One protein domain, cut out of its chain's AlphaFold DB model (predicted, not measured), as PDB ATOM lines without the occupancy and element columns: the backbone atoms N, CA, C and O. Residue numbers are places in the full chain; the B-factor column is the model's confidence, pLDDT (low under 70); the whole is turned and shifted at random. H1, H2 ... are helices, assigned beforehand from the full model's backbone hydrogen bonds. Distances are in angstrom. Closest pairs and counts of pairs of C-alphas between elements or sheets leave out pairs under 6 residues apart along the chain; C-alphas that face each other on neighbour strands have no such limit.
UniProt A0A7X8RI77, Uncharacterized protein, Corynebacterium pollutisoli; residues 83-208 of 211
ATOM      1  N   ASP A  83     -30.100   0.144  32.717       94.50
ATOM      2  CA  ASP A  83     -30.400   1.522  33.121       94.50
ATOM      3  C   ASP A  83     -29.183   2.456  32.939       94.50
ATOM      4  O   ASP A  83     -28.194   2.345  33.670       94.50
ATOM      5  N   PRO A  84     -29.257   3.439  32.021       94.38
ATOM      6  CA  PRO A  84     -28.215   4.445  31.839       94.38
ATOM      7  C   PRO A  84     -27.859   5.235  33.103       94.38
ATOM      8  O   PRO A  84     -26.715   5.669  33.248       94.38
ATOM      9  N   GLU A  85     -28.804   5.424  34.034       96.62
ATOM     10  CA  GLU A  85     -28.492   6.067  35.314       96.62
ATOM     11  C   GLU A  85     -27.473   5.244  36.111       96.62
ATOM     12  O   GLU A  85     -26.584   5.829  36.732       96.62
ATOM     13  N   MET A  86     -27.536   3.912  36.057       97.12
ATOM     14  CA  MET A  86     -26.618   3.048  36.799       97.12
ATOM     15  C   MET A  86     -25.193   3.129  36.242       97.12
ATOM     16  O   MET A  86     -24.252   3.196  37.036       97.12
ATOM     17  N   LEU A  87     -25.034   3.252  34.916       95.19
ATOM     18  CA  LEU A  87     -23.727   3.465  34.274       95.19
ATOM     19  C   LEU A  87     -23.034   4.737  34.781       95.19
ATOM     20  O   LEU A  87     -21.841   4.744  35.071       95.19
ATOM     21  N   LEU A  88     -23.802   5.824  34.881       96.75
ATOM     22  CA  LEU A  88     -23.296   7.151  35.232       96.75
ATOM     23  C   LEU A  88     -23.118   7.324  36.743       96.75
ATOM     24  O   LEU A  88     -22.223   8.035  37.194       96.75
ATOM     25  N   ARG A  89     -23.980   6.690  37.541       97.62
ATOM     26  CA  ARG A  89     -23.989   6.831  39.000       97.62
ATOM     27  C   ARG A  89     -23.002   5.896  39.692       97.62
ATOM     28  O   ARG A  89     -22.442   6.271  40.722       97.62
ATOM     29  N   TYR A  90     -22.806   4.700  39.146       97.56
ATOM     30  CA  TYR A  90     -21.997   3.649  39.758       97.56
ATOM     31  C   TYR A  90     -21.055   2.972  38.744       97.56
ATOM     32  O   TYR A  90     -21.064   1.743  38.630       97.56
ATOM     33  N   PRO A  91     -20.198   3.732  38.033       96.25
ATOM     34  CA  PRO A  91     -19.301   3.177  37.012       96.25
ATOM     35  C   PRO A  91     -18.343   2.115  37.572       96.25
ATOM     36  O   PRO A  91     -17.910   1.220  36.852       96.25
ATOM     37  N   GLY A  92     -18.068   2.159  38.881       95.94
ATOM     38  CA  GLY A  92     -17.243   1.171  39.569       95.94
ATOM     39  C   GLY A  92     -17.744  -0.273  39.467       95.94
ATOM     40  O   GLY A  92     -16.925  -1.167  39.640       95.94
ATOM     41  N   LEU A  93     -19.021  -0.537  39.145       97.31
ATOM     42  CA  LEU A  93     -19.507  -1.914  38.968       97.31
ATOM     43  C   LEU A  93     -18.842  -2.635  37.780       97.31
ATOM     44  O   LEU A  93     -18.778  -3.860  37.770       97.31
ATOM     45  N   TRP A  94     -18.325  -1.899  36.794       95.62
ATOM     46  CA  TRP A  94     -17.659  -2.485  35.625       95.62
ATOM     47  C   TRP A  94     -16.128  -2.417  35.690       95.62
ATOM     48  O   TRP A  94     -15.453  -2.909  34.784       95.62
ATOM     49  N   ASP A  95     -15.567  -1.869  36.771       94.12
ATOM     50  CA  ASP A  95     -14.122  -1.830  36.995       94.12
ATOM     51  C   ASP A  95     -13.613  -3.203  37.462       94.12
ATOM     52  O   ASP A  95     -13.498  -3.493  38.653       94.12
ATOM     53  N   ARG A  96     -13.279  -4.064  36.496       93.06
ATOM     54  CA  ARG A  96     -12.759  -5.420  36.750       93.06
ATOM     55  C   ARG A  96     -11.374  -5.455  37.400       93.06
ATOM     56  O   ARG A  96     -10.914  -6.542  37.733       93.06
ATOM     57  N   SER A  97     -10.712  -4.312  37.602       93.19
ATOM     58  CA  SER A  97      -9.487  -4.262  38.413       93.19
ATOM     59  C   SER A  97      -9.770  -4.417  39.913       93.19
ATOM     60  O   SER A  97      -8.851  -4.657  40.698       93.19
ATOM     61  N   ARG A  98     -11.038  -4.284  40.325       95.81
ATOM     62  CA  ARG A  98     -11.462  -4.335  41.727       95.81
ATOM     63  C   ARG A  98     -11.790  -5.763  42.140       95.81
ATOM     64  O   ARG A  98     -12.578  -6.406  41.444       95.81
ATOM     65  N   PRO A  99     -11.248  -6.259  43.267       97.69
ATOM     66  CA  PRO A  99     -11.464  -7.638  43.698       97.69
ATOM     67  C   PRO A  99     -12.942  -8.022  43.829       97.69
ATOM     68  O   PRO A  99     -13.326  -9.112  43.422       97.69
ATOM     69  N   GLU A 100     -13.783  -7.130  44.355       98.12
ATOM     70  CA  GLU A 100     -15.213  -7.368  44.562       98.12
ATOM     71  C   GLU A 100     -15.955  -7.560  43.236       98.12
ATOM     72  O   GLU A 100     -16.781  -8.460  43.100       98.12
ATOM     73  N   VAL A 101     -15.628  -6.729  42.246       97.81
ATOM     74  CA  VAL A 101     -16.223  -6.766  40.905       97.81
ATOM     75  C   VAL A 101     -15.705  -7.966  40.121       97.81
ATOM     76  O   VAL A 101     -16.484  -8.674  39.486       97.81
ATOM     77  N   HIS A 102     -14.398  -8.220  40.184       98.06
ATOM     78  CA  HIS A 102     -13.775  -9.376  39.550       98.06
ATOM     79  C   HIS A 102     -14.396 -10.682  40.059       98.06
ATOM     80  O   HIS A 102     -14.878 -11.482  39.260       98.06
ATOM     81  N   ARG A 103     -14.504 -10.831  41.387       98.56
ATOM     82  CA  ARG A 103     -15.134 -11.986  42.036       98.56
ATOM     83  C   ARG A 103     -16.578 -12.190  41.585       98.56
ATOM     84  O   ARG A 103     -16.981 -13.328  41.378       98.56
ATOM     85  N   PHE A 104     -17.354 -11.118  41.416       98.69
ATOM     86  CA  PHE A 104     -18.720 -11.225  40.897       98.69
ATOM     87  C   PHE A 104     -18.759 -11.822  39.487       98.69
ATOM     88  O   PHE A 104     -19.507 -12.769  39.258       98.69
ATOM     89  N   PHE A 105     -17.945 -11.317  38.557       98.06
ATOM     90  CA  PHE A 105     -17.933 -11.840  37.189       98.06
ATOM     91  C   PHE A 105     -17.409 -13.280  37.109       98.06
ATOM     92  O   PHE A 105     -17.934 -14.064  36.317       98.06
ATOM     93  N   ASP A 106     -16.440 -13.648  37.949       98.50
ATOM     94  CA  ASP A 106     -15.963 -15.029  38.060       98.50
ATOM     95  C   ASP A 106     -17.050 -15.958  38.615       98.50
ATOM     96  O   ASP A 106     -17.305 -17.019  38.047       98.50
ATOM     97  N   ALA A 107     -17.740 -15.547  39.682       98.75
ATOM     98  CA  ALA A 107     -18.823 -16.324  40.278       98.75
ATOM     99  C   ALA A 107     -20.022 -16.466  39.326       98.75
ATOM    100  O   ALA A 107     -20.629 -17.533  39.250       98.75
ATOM    101  N   LEU A 108     -20.329 -15.424  38.546       98.50
ATOM    102  CA  LEU A 108     -21.371 -15.455  37.519       98.50
ATOM    103  C   LEU A 108     -21.038 -16.476  36.425       98.50
ATOM    104  O   LEU A 108     -21.887 -17.286  36.049       98.50
ATOM    105  N   ALA A 109     -19.792 -16.476  35.946       98.12
ATOM    106  CA  ALA A 109     -19.327 -17.464  34.979       98.12
ATOM    107  C   ALA A 109     -19.343 -18.886  35.565       98.12
ATOM    108  O   ALA A 109     -19.794 -19.816  34.896       98.12
ATOM    109  N   ALA A 110     -18.901 -19.055  36.815       98.06
ATOM    110  CA  ALA A 110     -18.880 -20.344  37.499       98.06
ATOM    111  C   ALA A 110     -20.290 -20.929  37.679       98.06
ATOM    112  O   ALA A 110     -20.506 -22.090  37.341       98.06
ATOM    113  N   ALA A 111     -21.264 -20.130  38.127       98.12
ATOM    114  CA  ALA A 111     -22.653 -20.566  38.275       98.12
ATOM    115  C   ALA A 111     -23.275 -20.995  36.934       98.12
ATOM    116  O   ALA A 111     -23.993 -21.991  36.878       98.12
ATOM    117  N   GLY A 112     -22.949 -20.299  35.838       95.75
ATOM    118  CA  GLY A 112     -23.412 -20.651  34.492       95.75
ATOM    119  C   GLY A 112     -22.805 -21.936  33.910       95.75
ATOM    120  O   GLY A 112     -23.317 -22.445  32.916       95.75
ATOM    121  N   GLN A 113     -21.723 -22.457  34.500       97.12
ATOM    122  CA  GLN A 113     -21.025 -23.671  34.050       97.12
ATOM    123  C   GLN A 113     -21.059 -24.809  35.084       97.12
ATOM    124  O   GLN A 113     -20.508 -25.883  34.832       97.12
ATOM    125  N   ALA A 114     -21.670 -24.593  36.251       96.56
ATOM    126  CA  ALA A 114     -21.648 -25.557  37.342       96.56
ATOM    127  C   ALA A 114     -22.477 -26.814  37.008       96.56
ATOM    128  O   ALA A 114     -23.606 -26.702  36.516       96.56
ATOM    129  N   PRO A 115     -21.964 -28.026  37.291       95.12
ATOM    130  CA  PRO A 115     -22.757 -29.242  37.170       95.12
ATOM    131  C   PRO A 115     -23.889 -29.255  38.215       95.12
ATOM    132  O   PRO A 115     -23.750 -28.630  39.268       95.12
ATOM    133  N   PRO A 116     -24.980 -30.021  38.008       94.19
ATOM    134  CA  PRO A 116     -26.141 -30.004  38.906       94.19
ATOM    135  C   PRO A 116     -25.832 -30.260  40.389       94.19
ATOM    136  O   PRO A 116     -26.525 -29.731  41.249       94.19
ATOM    137  N   ALA A 117     -24.796 -31.051  40.688       94.94
ATOM    138  CA  ALA A 117     -24.379 -31.351  42.058       94.94
ATOM    139  C   ALA A 117     -23.710 -30.161  42.772       94.94
ATOM    140  O   ALA A 117     -23.861 -30.030  43.982       94.94
ATOM    141  N   ASP A 118     -23.005 -29.297  42.034       97.06
ATOM    142  CA  ASP A 118     -22.266 -28.151  42.587       97.06
ATOM    143  C   ASP A 118     -23.017 -26.822  42.386       97.06
ATOM    144  O   ASP A 118     -22.644 -25.791  42.949       97.06
ATOM    145  N   TYR A 119     -24.083 -26.835  41.578       97.94
ATOM    146  CA  TYR A 119     -24.849 -25.650  41.200       97.94
ATOM    147  C   TYR A 119     -25.375 -24.847  42.404       97.94
ATOM    148  O   TYR A 119     -25.149 -23.635  42.413       97.94
ATOM    149  N   PRO A 120     -25.977 -25.449  43.454       98.38
ATOM    150  CA  PRO A 120     -26.407 -24.682  44.624       98.38
ATOM    151  C   PRO A 120     -25.279 -23.905  45.310       98.38
ATOM    152  O   PRO A 120     -25.440 -22.725  45.622       98.38
ATOM    153  N   ALA A 121     -24.109 -24.526  45.475       98.44
ATOM    154  CA  ALA A 121     -22.950 -23.873  46.076       98.44
ATOM    155  C   ALA A 121     -22.403 -22.741  45.189       98.44
ATOM    156  O   ALA A 121     -22.056 -21.672  45.694       98.44
ATOM    157  N   ALA A 122     -22.364 -22.946  43.868       98.75
ATOM    158  CA  ALA A 122     -21.936 -21.922  42.917       98.75
ATOM    159  C   ALA A 122     -22.884 -20.711  42.899       98.75
ATOM    160  O   ALA A 122     -22.428 -19.569  42.832       98.75
ATOM    161  N   VAL A 123     -24.198 -20.940  43.003       98.81
ATOM    162  CA  VAL A 123     -25.187 -19.859  43.107       98.81
ATOM    163  C   VAL A 123     -25.037 -19.096  44.420       98.81
ATOM    164  O   VAL A 123     -25.103 -17.868  44.409       98.81
ATOM    165  N   GLU A 124     -24.813 -19.770  45.547       98.69
ATOM    166  CA  GLU A 124     -24.620 -19.072  46.823       98.69
ATOM    167  C   GLU A 124     -23.379 -18.166  46.791       98.69
ATOM    168  O   GLU A 124     -23.431 -17.009  47.214       98.69
ATOM    169  N   GLU A 125     -22.285 -18.639  46.187       98.75
ATOM    170  CA  GLU A 125     -21.100 -17.815  45.940       98.75
ATOM    171  C   GLU A 125     -21.407 -16.618  45.024       98.75
ATOM    172  O   GLU A 125     -21.014 -15.493  45.339       98.75
ATOM    173  N   LEU A 126     -22.172 -16.819  43.944       98.88
ATOM    174  CA  LEU A 126     -22.639 -15.736  43.072       98.88
ATOM    175  C   LEU A 126     -23.437 -14.680  43.848       98.88
ATOM    176  O   LEU A 126     -23.184 -13.486  43.685       98.88
ATOM    177  N   ARG A 127     -24.360 -15.081  44.729       98.75
ATOM    178  CA  ARG A 127     -25.148 -14.140  45.543       98.75
ATOM    179  C   ARG A 127     -24.261 -13.298  46.452       98.75
ATOM    180  O   ARG A 127     -24.412 -12.076  46.508       98.75
ATOM    181  N   MET A 128     -23.322 -13.937  47.150       98.75
ATOM    182  CA  MET A 128     -22.381 -13.241  48.030       98.75
ATOM    183  C   MET A 128     -21.490 -12.275  47.243       98.75
ATOM    184  O   MET A 128     -21.319 -11.118  47.645       98.75
ATOM    185  N   ALA A 129     -20.952 -12.722  46.106       98.81
ATOM    186  CA  ALA A 129     -20.107 -11.908  45.244       98.81
ATOM    187  C   ALA A 129     -20.875 -10.713  44.657       98.81
ATOM    188  O   ALA A 129     -20.378  -9.586  44.684       98.81
ATOM    189  N   TRP A 130     -22.118 -10.925  44.220       98.75
ATOM    190  CA  TRP A 130     -23.003  -9.869  43.731       98.75
ATOM    191  C   TRP A 130     -23.299  -8.816  44.803       98.75
ATOM    192  O   TRP A 130     -23.155  -7.616  44.557       98.75
ATOM    193  N   ALA A 131     -23.638  -9.237  46.024       98.62
ATOM    194  CA  ALA A 131     -23.851  -8.316  47.139       98.62
ATOM    195  C   ALA A 131     -22.586  -7.498  47.465       98.62
ATOM    196  O   ALA A 131     -22.675  -6.303  47.774       98.62
ATOM    197  N   GLY A 132     -21.405  -8.118  47.367       98.56
ATOM    198  CA  GLY A 132     -20.109  -7.455  47.507       98.56
ATOM    199  C   GLY A 132     -19.877  -6.389  46.433       98.56
ATOM    200  O   GLY A 132     -19.615  -5.231  46.767       98.56
ATOM    201  N   ALA A 133     -20.050  -6.749  45.160       98.62
ATOM    202  CA  ALA A 133     -19.891  -5.837  44.029       98.62
ATOM    203  C   ALA A 133     -20.879  -4.660  44.085       98.62
ATOM    204  O   ALA A 133     -20.476  -3.509  43.911       98.62
ATOM    205  N   GLN A 134     -22.152  -4.910  44.420       98.31
ATOM    206  CA  GLN A 134     -23.143  -3.844  44.607       98.31
ATOM    207  C   GLN A 134     -22.762  -2.897  45.744       98.31
ATOM    208  O   GLN A 134     -22.877  -1.676  45.604       98.31
ATOM    209  N   ARG A 135     -22.324  -3.439  46.887       98.44
ATOM    210  CA  ARG A 135     -21.902  -2.629  48.033       98.44
ATOM    211  C   ARG A 135     -20.708  -1.754  47.668       98.44
ATOM    212  O   ARG A 135     -20.741  -0.569  47.989       98.44
ATOM    213  N   TYR A 136     -19.709  -2.326  46.998       98.12
ATOM    214  CA  TYR A 136     -18.552  -1.598  46.488       98.12
ATOM    215  C   TYR A 136     -18.985  -0.468  45.547       98.12
ATOM    216  O   TYR A 136     -18.718   0.699  45.815       98.12
ATOM    217  N   ALA A 137     -19.752  -0.787  44.503       97.75
ATOM    218  CA  ALA A 137     -20.179   0.194  43.513       97.75
ATOM    219  C   ALA A 137     -20.977   1.347  44.149       97.75
ATOM    220  O   ALA A 137     -20.771   2.513  43.806       97.75
ATOM    221  N   ARG A 138     -21.857   1.047  45.117       97.75
ATOM    222  CA  ARG A 138     -22.641   2.061  45.842       97.75
ATOM    223  C   ARG A 138     -21.807   2.901  46.801       97.75
ATOM    224  O   ARG A 138     -22.096   4.087  46.935       97.75
ATOM    225  N   SER A 139     -20.827   2.310  47.484       97.69
ATOM    226  CA  SER A 139     -19.981   3.042  48.431       97.69
ATOM    227  C   SER A 139     -19.006   3.969  47.713       97.69
ATOM    228  O   SER A 139     -18.740   5.064  48.204       97.69
ATOM    229  N   THR A 140     -18.520   3.572  46.535       96.44
ATOM    230  CA  THR A 140     -17.632   4.412  45.737       96.44
ATOM    231  C   THR A 140     -18.393   5.418  44.887       96.44
ATOM    232  O   THR A 140     -17.927   6.545  44.738       96.44
ATOM    233  N   GLY A 141     -19.540   5.063  44.301       96.62
ATOM    234  CA  GLY A 141     -20.197   5.914  43.305       96.62
ATOM    235  C   GLY A 141     -19.222   6.298  42.188       96.62
ATOM    236  O   GLY A 141     -18.619   5.430  41.557       96.62
ATOM    237  N   THR A 142     -19.004   7.601  42.015       96.94
ATOM    238  CA  THR A 142     -18.022   8.197  41.091       96.94
ATOM    239  C   THR A 142     -16.706   8.611  41.775       96.94
ATOM    240  O   THR A 142     -15.812   9.156  41.130       96.94
ATOM    241  N   SER A 143     -16.542   8.369  43.080       94.94
ATOM    242  CA  SER A 143     -15.351   8.800  43.836       94.94
ATOM    243  C   SER A 143     -14.065   8.078  43.423       94.94
ATOM    244  O   SER A 143     -12.993   8.664  43.536       94.94
ATOM    245  N   ALA A 144     -14.166   6.861  42.879       90.38
ATOM    246  CA  ALA A 144     -13.024   6.099  42.368       90.38
ATOM    247  C   ALA A 144     -12.465   6.639  41.034       90.38
ATOM    248  O   ALA A 144     -11.388   6.219  40.615       90.38
ATOM    249  N   LEU A 145     -13.186   7.549  40.372       94.62
ATOM    250  CA  LEU A 145     -12.733   8.228  39.161       94.62
ATOM    251  C   LEU A 145     -11.826   9.417  39.506       94.62
ATOM    252  O   LEU A 145     -11.929   9.985  40.596       94.62
ATOM    253  N   ASP A 146     -10.980   9.842  38.565       95.06
ATOM    254  CA  ASP A 146     -10.331  11.151  38.664       95.06
ATOM    255  C   ASP A 146     -11.365  12.291  38.600       95.06
ATOM    256  O   ASP A 146     -12.509  12.101  38.180       95.06
ATOM    257  N   GLU A 147     -10.970  13.490  39.032       96.38
ATOM    258  CA  GLU A 147     -11.881  14.637  39.146       96.38
ATOM    259  C   GLU A 147     -12.567  14.995  37.820       96.38
ATOM    260  O   GLU A 147     -13.763  15.290  37.803       96.38
ATOM    261  N   SER A 148     -11.844  14.915  36.700       96.06
ATOM    262  CA  SER A 148     -12.408  15.233  35.388       96.06
ATOM    263  C   SER A 148     -13.495  14.231  35.014       96.06
ATOM    264  O   SER A 148     -14.592  14.622  34.616       96.06
ATOM    265  N   ARG A 149     -13.218  12.933  35.178       96.62
ATOM    266  CA  ARG A 149     -14.158  11.851  34.844       96.62
ATOM    267  C   ARG A 149     -15.342  11.783  35.795       96.62
ATOM    268  O   ARG A 149     -16.458  11.488  35.372       96.62
ATOM    269  N   ARG A 150     -15.129  12.119  37.066       97.50
ATOM    270  CA  ARG A 150     -16.198  12.289  38.054       97.50
ATOM    271  C   ARG A 150     -17.165  13.395  37.641       97.50
ATOM    272  O   ARG A 150     -18.368  13.149  37.569       97.50
ATOM    273  N   SER A 151     -16.642  14.582  37.330       97.19
ATOM    274  CA  SER A 151     -17.445  15.734  36.902       97.19
ATOM    275  C   SER A 151     -18.233  15.441  35.620       97.19
ATOM    276  O   SER A 151     -19.413  15.789  35.496       97.19
ATOM    277  N   GLU A 152     -17.597  14.735  34.686       96.88
ATOM    278  CA  GLU A 152     -18.209  14.265  33.449       96.88
ATOM    279  C   GLU A 152     -19.385  13.313  33.726       96.88
ATOM    280  O   GLU A 152     -20.507  13.594  33.301       96.88
ATOM    281  N   ALA A 153     -19.184  12.255  34.520       97.50
ATOM    282  CA  ALA A 153     -20.240  11.307  34.887       97.50
ATOM    283  C   ALA A 153     -21.429  11.984  35.602       97.50
ATOM    284  O   ALA A 153     -22.592  11.734  35.273       97.50
ATOM    285  N   GLU A 154     -21.159  12.900  36.535       97.75
ATOM    286  CA  GLU A 154     -22.196  13.672  37.227       97.75
ATOM    287  C   GLU A 154     -22.984  14.584  36.281       97.75
ATOM    288  O   GLU A 154     -24.203  14.739  36.421       97.75
ATOM    289  N   THR A 155     -22.302  15.192  35.310       97.88
ATOM    290  CA  THR A 155     -22.929  16.022  34.280       97.88
ATOM    291  C   THR A 155     -23.816  15.174  33.375       97.88
ATOM    292  O   THR A 155     -24.985  15.518  33.183       97.88
ATOM    293  N   GLY A 156     -23.325  14.024  32.903       97.81
ATOM    294  CA  GLY A 156     -24.122  13.059  32.143       97.81
ATOM    295  C   GLY A 156     -25.370  12.615  32.900       97.81
ATOM    296  O   GLY A 156     -26.462  12.598  32.333       97.81
ATOM    297  N   LEU A 157     -25.245  12.340  34.202       98.12
ATOM    298  CA  LEU A 157     -26.377  11.940  35.041       98.12
ATOM    299  C   LEU A 157     -27.431  13.050  35.148       98.12
ATOM    300  O   LEU A 157     -28.632  12.779  35.064       98.12
ATOM    301  N   LYS A 158     -27.004  14.308  35.310       98.06
ATOM    302  CA  LYS A 158     -27.912  15.467  35.313       98.06
ATOM    303  C   LYS A 158     -28.631  15.604  33.970       98.06
ATOM    304  O   LYS A 158     -29.845  15.788  33.965       98.06
ATOM    305  N   LEU A 159     -27.909  15.467  32.857       98.06
ATOM    306  CA  LEU A 159     -28.470  15.527  31.504       98.06
ATOM    307  C   LEU A 159     -29.498  14.415  31.273       98.06
ATOM    308  O   LEU A 159     -30.614  14.705  30.849       98.06
ATOM    309  N   TYR A 160     -29.173  13.170  31.629       97.50
ATOM    310  CA  TYR A 160     -30.089  12.030  31.518       97.50
ATOM    311  C   TYR A 160     -31.369  12.242  32.336       97.50
ATOM    312  O   TYR A 160     -32.484  12.082  31.841       97.50
ATOM    313  N   ARG A 161     -31.230  12.679  33.589       97.19
ATOM    314  CA  ARG A 161     -32.370  12.991  34.463       97.19
ATOM    315  C   ARG A 161     -33.200  14.168  33.955       97.19
ATOM    316  O   ARG A 161     -34.406  14.206  34.198       97.19
ATOM    317  N   HIS A 162     -32.575  15.139  33.302       97.00
ATOM    318  CA  HIS A 162     -33.289  16.252  32.695       97.00
ATOM    319  C   HIS A 162     -34.046  15.798  31.440       97.00
ATOM    320  O   HIS A 162     -35.209  16.151  31.287       97.00
ATOM    321  N   ALA A 163     -33.452  14.926  30.618       95.88
ATOM    322  CA  ALA A 163     -34.118  14.305  29.474       95.88
ATOM    323  C   ALA A 163     -35.405  13.573  29.886       95.88
ATOM    324  O   ALA A 163     -36.446  13.772  29.275       95.88
ATOM    325  N   GLN A 164     -35.381  12.803  30.978       94.88
ATOM    326  CA  GLN A 164     -36.574  12.098  31.479       94.88
ATOM    327  C   GLN A 164     -37.732  13.031  31.882       94.88
ATOM    328  O   GLN A 164     -38.876  12.592  31.959       94.88
ATOM    329  N   ARG A 165     -37.450  14.309  32.164       95.31
ATOM    330  CA  ARG A 165     -38.445  15.307  32.597       95.31
ATOM    331  C   ARG A 165     -38.730  16.376  31.542       95.31
ATOM    332  O   ARG A 165     -39.512  17.282  31.818       95.31
ATOM    333  N   ALA A 166     -38.086  16.316  30.375       94.38
ATOM    334  CA  ALA A 166     -38.213  17.362  29.368       94.38
ATOM    335  C   ALA A 166     -39.602  17.337  28.712       94.38
ATOM    336  O   ALA A 166     -40.150  16.272  28.402       94.38
ATOM    337  N   ALA A 167     -40.157  18.529  28.489       91.25
ATOM    338  CA  ALA A 167     -41.532  18.695  28.033       91.25
ATOM    339  C   ALA A 167     -41.697  18.331  26.551       91.25
ATOM    340  O   ALA A 167     -42.702  17.731  26.167       91.25
ATOM    341  N   THR A 168     -40.701  18.648  25.719       93.50
ATOM    342  CA  THR A 168     -40.755  18.427  24.266       93.50
ATOM    343  C   THR A 168     -39.865  17.266  23.832       93.50
ATOM    344  O   THR A 168     -38.877  16.931  24.489       93.50
ATOM    345  N   ALA A 169     -40.210  16.626  22.714       91.94
ATOM    346  CA  ALA A 169     -39.419  15.521  22.176       91.94
ATOM    347  C   ALA A 169     -38.023  15.986  21.725       91.94
ATOM    348  O   ALA A 169     -37.036  15.284  21.935       91.94
ATOM    349  N   GLU A 170     -37.932  17.195  21.175       91.44
ATOM    350  CA  GLU A 170     -36.696  17.819  20.707       91.44
ATOM    351  C   GLU A 170     -35.726  18.103  21.861       91.44
ATOM    352  O   GLU A 170     -34.520  17.837  21.755       91.44
ATOM    353  N   GLU A 171     -36.246  18.603  22.987       93.75
ATOM    354  CA  GLU A 171     -35.465  18.787  24.210       93.75
ATOM    355  C   GLU A 171     -34.985  17.437  24.742       93.75
ATOM    356  O   GLU A 171     -33.784  17.271  24.969       93.75
ATOM    357  N   ARG A 172     -35.882  16.446  24.870       95.81
ATOM    358  CA  ARG A 172     -35.516  15.094  25.333       95.81
ATOM    359  C   ARG A 172     -34.389  14.496  24.499       95.81
ATOM    360  O   ARG A 172     -33.374  14.088  25.061       95.81
ATOM    361  N   ALA A 173     -34.523  14.500  23.174       94.06
ATOM    362  CA  ALA A 173     -33.514  13.966  22.262       94.06
ATOM    363  C   ALA A 173     -32.169  14.703  22.389       94.06
ATOM    364  O   ALA A 173     -31.106  14.082  22.353       94.06
ATOM    365  N   THR A 174     -32.196  16.026  22.589       95.50
ATOM    366  CA  THR A 174     -30.983  16.828  22.801       95.50
ATOM    367  C   THR A 174     -30.269  16.464  24.099       95.50
ATOM    368  O   THR A 174     -29.045  16.314  24.100       95.50
ATOM    369  N   TYR A 175     -31.006  16.287  25.194       97.31
ATOM    370  CA  TYR A 175     -30.419  15.896  26.472       97.31
ATOM    371  C   TYR A 175     -29.934  14.443  26.477       97.31
ATOM    372  O   TYR A 175     -28.833  14.189  26.969       97.31
ATOM    373  N   TYR A 176     -30.675  13.509  25.867       97.31
ATOM    374  CA  TYR A 176     -30.211  12.128  25.696       97.31
ATOM    375  C   TYR A 176     -28.946  12.048  24.844       97.31
ATOM    376  O   TYR A 176     -28.017  11.342  25.225       97.31
ATOM    377  N   ARG A 177     -28.849  12.818  23.751       96.44
ATOM    378  CA  ARG A 177     -27.626  12.891  22.936       96.44
ATOM    379  C   ARG A 177     -26.413  13.324  23.761       96.44
ATOM    380  O   ARG A 177     -25.385  12.660  23.713       96.44
ATOM    381  N   ARG A 178     -26.538  14.385  24.563       97.19
ATOM    382  CA  ARG A 178     -25.436  14.861  25.420       97.19
ATOM    383  C   ARG A 178     -25.075  13.863  26.530       97.19
ATOM    384  O   ARG A 178     -23.902  13.688  26.852       97.19
ATOM    385  N   ALA A 179     -26.066  13.185  27.110       97.31
ATOM    386  CA  ALA A 179     -25.815  12.112  28.072       97.31
ATOM    387  C   ALA A 179     -25.079  10.928  27.414       97.31
ATOM    388  O   ALA A 179     -24.120  10.409  27.979       97.31
ATOM    389  N   LEU A 180     -25.469  10.547  26.195       96.06
ATOM    390  CA  LEU A 180     -24.809   9.503  25.412       96.06
ATOM    391  C   LEU A 180     -23.362   9.871  25.050       96.06
ATOM    392  O   LEU A 180     -22.484   9.019  25.148       96.06
ATOM    393  N   GLU A 181     -23.089  11.123  24.676       96.69
ATOM    394  CA  GLU A 181     -21.721  11.622  24.451       96.69
ATOM    395  C   GLU A 181     -20.848  11.451  25.703       96.69
ATOM    396  O   GLU A 181     -19.718  10.975  25.607       96.69
ATOM    397  N   THR A 182     -21.410  11.737  26.883       96.50
ATOM    398  CA  THR A 182     -20.735  11.517  28.172       96.50
ATOM    399  C   THR A 182     -20.416  10.031  28.383       96.50
ATOM    400  O   THR A 182     -19.284   9.672  28.696       96.50
ATOM    401  N   VAL A 183     -21.395   9.139  28.174       96.31
ATOM    402  CA  VAL A 183     -21.196   7.686  28.320       96.31
ATOM    403  C   VAL A 183     -20.133   7.169  27.345       96.31
ATOM    404  O   VAL A 183     -19.264   6.398  27.744       96.31
ATOM    405  N   ARG A 184     -20.145   7.624  26.087       95.81
ATOM    406  CA  ARG A 184     -19.140   7.250  25.079       95.81
ATOM    407  C   ARG A 184     -17.734   7.700  25.467       95.81
ATOM    408  O   ARG A 184     -16.805   6.914  25.340       95.81
ATOM    409  N   SER A 185     -17.588   8.902  26.017       95.88
ATOM    410  CA  SER A 185     -16.303   9.386  26.529       95.88
ATOM    411  C   SER A 185     -15.766   8.518  27.679       95.88
ATOM    412  O   SER A 185     -14.578   8.188  27.700       95.88
ATOM    413  N   LEU A 186     -16.631   8.064  28.595       95.12
ATOM    414  CA  LEU A 186     -16.248   7.117  29.654       95.12
ATOM    415  C   LEU A 186     -15.858   5.736  29.090       95.12
ATOM    416  O   LEU A 186     -14.916   5.117  29.587       95.12
ATOM    417  N   ILE A 187     -16.538   5.263  28.039       95.50
ATOM    418  CA  ILE A 187     -16.179   4.026  27.321       95.50
ATOM    419  C   ILE A 187     -14.809   4.163  26.651       95.50
ATOM    420  O   ILE A 187     -13.969   3.275  26.784       95.50
ATOM    421  N   ASP A 188     -14.560   5.270  25.953       95.69
ATOM    422  CA  ASP A 188     -13.291   5.513  25.259       95.69
ATOM    423  C   ASP A 188     -12.123   5.685  26.249       95.69
ATOM    424  O   ASP A 188     -10.982   5.354  25.929       95.69
ATOM    425  N   ALA A 189     -12.410   6.117  27.481       93.38
ATOM    426  CA  ALA A 189     -11.462   6.124  28.595       93.38
ATOM    427  C   ALA A 189     -11.222   4.736  29.227       93.38
ATOM    428  O   ALA A 189     -10.407   4.620  30.140       93.38
ATOM    429  N   GLY A 190     -11.931   3.694  28.780       92.69
ATOM    430  CA  GLY A 190     -11.836   2.338  29.322       92.69
ATOM    431  C   GLY A 190     -12.524   2.145  30.677       92.69
ATOM    432  O   GLY A 190     -12.286   1.136  31.334       92.69
ATOM    433  N   LEU A 191     -13.366   3.092  31.104       92.88
ATOM    434  CA  LEU A 191     -14.059   3.051  32.399       92.88
ATOM    435  C   LEU A 191     -15.383   2.281  32.339       92.88
ATOM    436  O   LEU A 191     -15.888   1.848  33.371       92.88
ATOM    437  N   LEU A 192     -15.948   2.124  31.140       94.00
ATOM    438  CA  LEU A 192     -17.177   1.377  30.892       94.00
ATOM    439  C   LEU A 192     -17.001   0.436  29.686       94.00
ATOM    440  O   LEU A 192     -16.370   0.815  28.696       94.00
ATOM    441  N   PRO A 193     -17.581  -0.775  29.713       91.25
ATOM    442  CA  PRO A 193     -17.631  -1.648  28.549       91.25
ATOM    443  C   PRO A 193     -18.475  -1.050  27.414       91.25
ATOM    444  O   PRO A 193     -19.549  -0.496  27.636       91.25
ATOM    445  N   ARG A 194     -18.018  -1.225  26.166       87.38
ATOM    446  CA  ARG A 194     -18.714  -0.721  24.965       87.38
ATOM    447  C   ARG A 194     -20.026  -1.454  24.670       87.38
ATOM    448  O   ARG A 194     -20.918  -0.881  24.062       87.38
ATOM    449  N   THR A 195     -20.132  -2.717  25.070       87.69
ATOM    450  CA  THR A 195     -21.231  -3.625  24.704       87.69
ATOM    451  C   THR A 195     -22.392  -3.608  25.698       87.69
ATOM    452  O   THR A 195     -23.149  -4.570  25.760       87.69
ATOM    453  N   LEU A 196     -22.510  -2.563  26.525       89.00
ATOM    454  CA  LEU A 196     -23.554  -2.507  27.544       89.00
ATOM    455  C   LEU A 196     -24.926  -2.186  26.930       89.00
ATOM    456  O   LEU A 196     -25.045  -1.176  26.230       89.00
ATOM    457  N   PRO A 197     -25.980  -2.961  27.250       93.25
ATOM    458  CA  PRO A 197     -27.340  -2.720  26.761       93.25
ATOM    459  C   PRO A 197     -27.879  -1.305  27.025       93.25
ATOM    460  O   PRO A 197     -28.585  -0.737  26.193       93.25
ATOM    461  N   ALA A 198     -27.526  -0.682  28.153       91.62
ATOM    462  CA  ALA A 198     -27.906   0.701  28.453       91.62
ATOM    463  C   ALA A 198     -27.380   1.727  27.426       91.62
ATOM    464  O   ALA A 198     -28.003   2.775  27.241       91.62
ATOM    465  N   VAL A 199     -26.272   1.442  26.733       91.94
ATOM    466  CA  VAL A 199     -25.750   2.306  25.659       91.94
ATOM    467  C   VAL A 199     -26.687   2.267  24.456       91.94
ATOM    468  O   VAL A 199     -27.119   3.316  23.986       91.94
ATOM    469  N   GLU A 200     -27.070   1.069  24.015       92.06
ATOM    470  CA  GLU A 200     -28.049   0.884  22.938       92.06
ATOM    471  C   GLU A 200     -29.400   1.511  23.309       92.06
ATOM    472  O   GLU A 200     -30.012   2.222  22.511       92.06
ATOM    473  N   ARG A 201     -29.834   1.351  24.565       92.00
ATOM    474  CA  ARG A 201     -31.045   2.006  25.075       92.00
ATOM    475  C   ARG A 201     -30.967   3.531  24.970       92.00
ATOM    476  O   ARG A 201     -31.942   4.148  24.539       92.00
ATOM    477  N   LEU A 202     -29.846   4.147  25.356       91.25
ATOM    478  CA  LEU A 202     -29.643   5.596  25.210       91.25
ATOM    479  C   LEU A 202     -29.695   6.038  23.749       91.25
ATOM    480  O   LEU A 202     -30.257   7.092  23.457       91.25
ATOM    481  N   GLU A 203     -29.130   5.249  22.840       92.00
ATOM    482  CA  GLU A 203     -29.182   5.525  21.405       92.00
ATOM    483  C   GLU A 203     -30.623   5.493  20.879       92.00
ATOM    484  O   GLU A 203     -31.046   6.422  20.190       92.00
ATOM    485  N   SER A 204     -31.415   4.493  21.265       92.75
ATOM    486  CA  SER A 204     -32.830   4.396  20.885       92.75
ATOM    487  C   SER A 204     -33.679   5.522  21.497       92.75
ATOM    488  O   SER A 204     -34.505   6.122  20.807       92.75
ATOM    489  N   LEU A 205     -33.437   5.892  22.764       90.69
ATOM    490  CA  LEU A 205     -34.065   7.057  23.410       90.69
ATOM    491  C   LEU A 205     -33.709   8.368  22.694       90.69
ATOM    492  O   LEU A 205     -34.565   9.231  22.498       90.69
ATOM    493  N   GLN A 206     -32.455   8.518  22.264       91.50
ATOM    494  CA  GLN A 206     -31.980   9.675  21.507       91.50
ATOM    495  C   GLN A 206     -32.619   9.772  20.115       91.50
ATOM    496  O   GLN A 206     -32.818  10.884  19.621       91.50
ATOM    497  N   ARG A 207     -32.942   8.637  19.482       91.56
ATOM    498  CA  ARG A 207     -33.690   8.576  18.214       91.56
ATOM    499  C   ARG A 207     -35.206   8.733  18.393       91.56
ATOM    500  O   ARG A 207     -35.905   8.917  17.403       91.56
ATOM    501  N   GLY A 208     -35.708   8.708  19.630       86.56
ATOM    502  CA  GLY A 208     -37.141   8.779  19.930       86.56
ATOM    503  C   GLY A 208     -37.896   7.475  19.654       86.56
ATOM    504  O   GLY A 208     -39.111   7.498  19.495       86.56
TER     505      GLY A 208
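AT A GLANCE: This is residues 83 to 208 of the 211 residues of an uncharacterized protein of Corynebacterium pollutisoli (UniProt A0A7X8RI77). Two all-helix lobes meet as a wide V: one is the long helical hairpin of H3 and H4, the other a cluster in which H5, H6 and H7 run back and forth and short H1 packs on H5 and H7. The four-residue H2 lies at the join and packs on the last part of H4, while residues 141 to 146 lead from one lobe to the other. The printed part has 126 residues with seven named helices, H1 to H7 in chain order, and no named strand. The whole is only just loose, close to compact, with a radius of gyration of the C-alphas of 16.8 A, and its outline is elongated, 55 by 31 by 23 A.

HOW THE PARTS SIT: H1, residues 84 to 89, touches H5, residues 147 to 163, at a tilt of 38 degrees, only just steep, opposite ways; their closest C-alphas, Leu 88 and Ala 153, are 5.2 A apart. H1 also touches H7, residues 197 to 207, at a steep tilt of 63 degrees, with the C-alphas of Pro 84 and Ala 198 closest at 5.1 A. H2, residues 91 to 94, meets H1 only through their link. H2 touches residues 133 to 140 alone of H4, residues 119 to 140, closest at the C-alphas of Gly 92 and Ala 137, 5.0 A. H3, residues 99 to 113, forms a hairpin with H4 at a shallow tilt of 27 degrees; the C-alphas of Phe 104 and Ala 129 are closest, at 4.6 A. H4 and H5 are apart. H5 and H6, residues 169 to 188, form a hairpin at a shallow tilt of 25 degrees, closest at the C-alphas of Ala 163 and Arg 172, 4.4 A. H6 and H7 form another at 34 degrees, shallow but only just short of steep, closest at the C-alphas of Ala 173 and Gln 206, 4.6 A. H3 is apart from H5, H6 and H7. In H1, H3, H4, H5, H6 and H7 every O i to N i+4 pair is within hydrogen-bond range; H2 is too short for such a pair.

IN THESE COORDINATES: H1 begins at C-alpha 84 (-28.215, 4.445, 31.839). H3 is 21.0 A long, H4 31.2 A, H5 24.3 A and H6 28.1 A. H4 ends at C-alpha 140 (-17.632, 4.412, 45.737), and H7, 15.5 A long, at C-alpha 207 (-33.690, 8.576, 18.214).

THE WHOLE: The two C-alphas farthest apart, Ala 117 and Thr 168, are 55.3 A apart. The printed part has no cut and no long link. Its mean pLDDT is 95.8, and no printed residue is under 70.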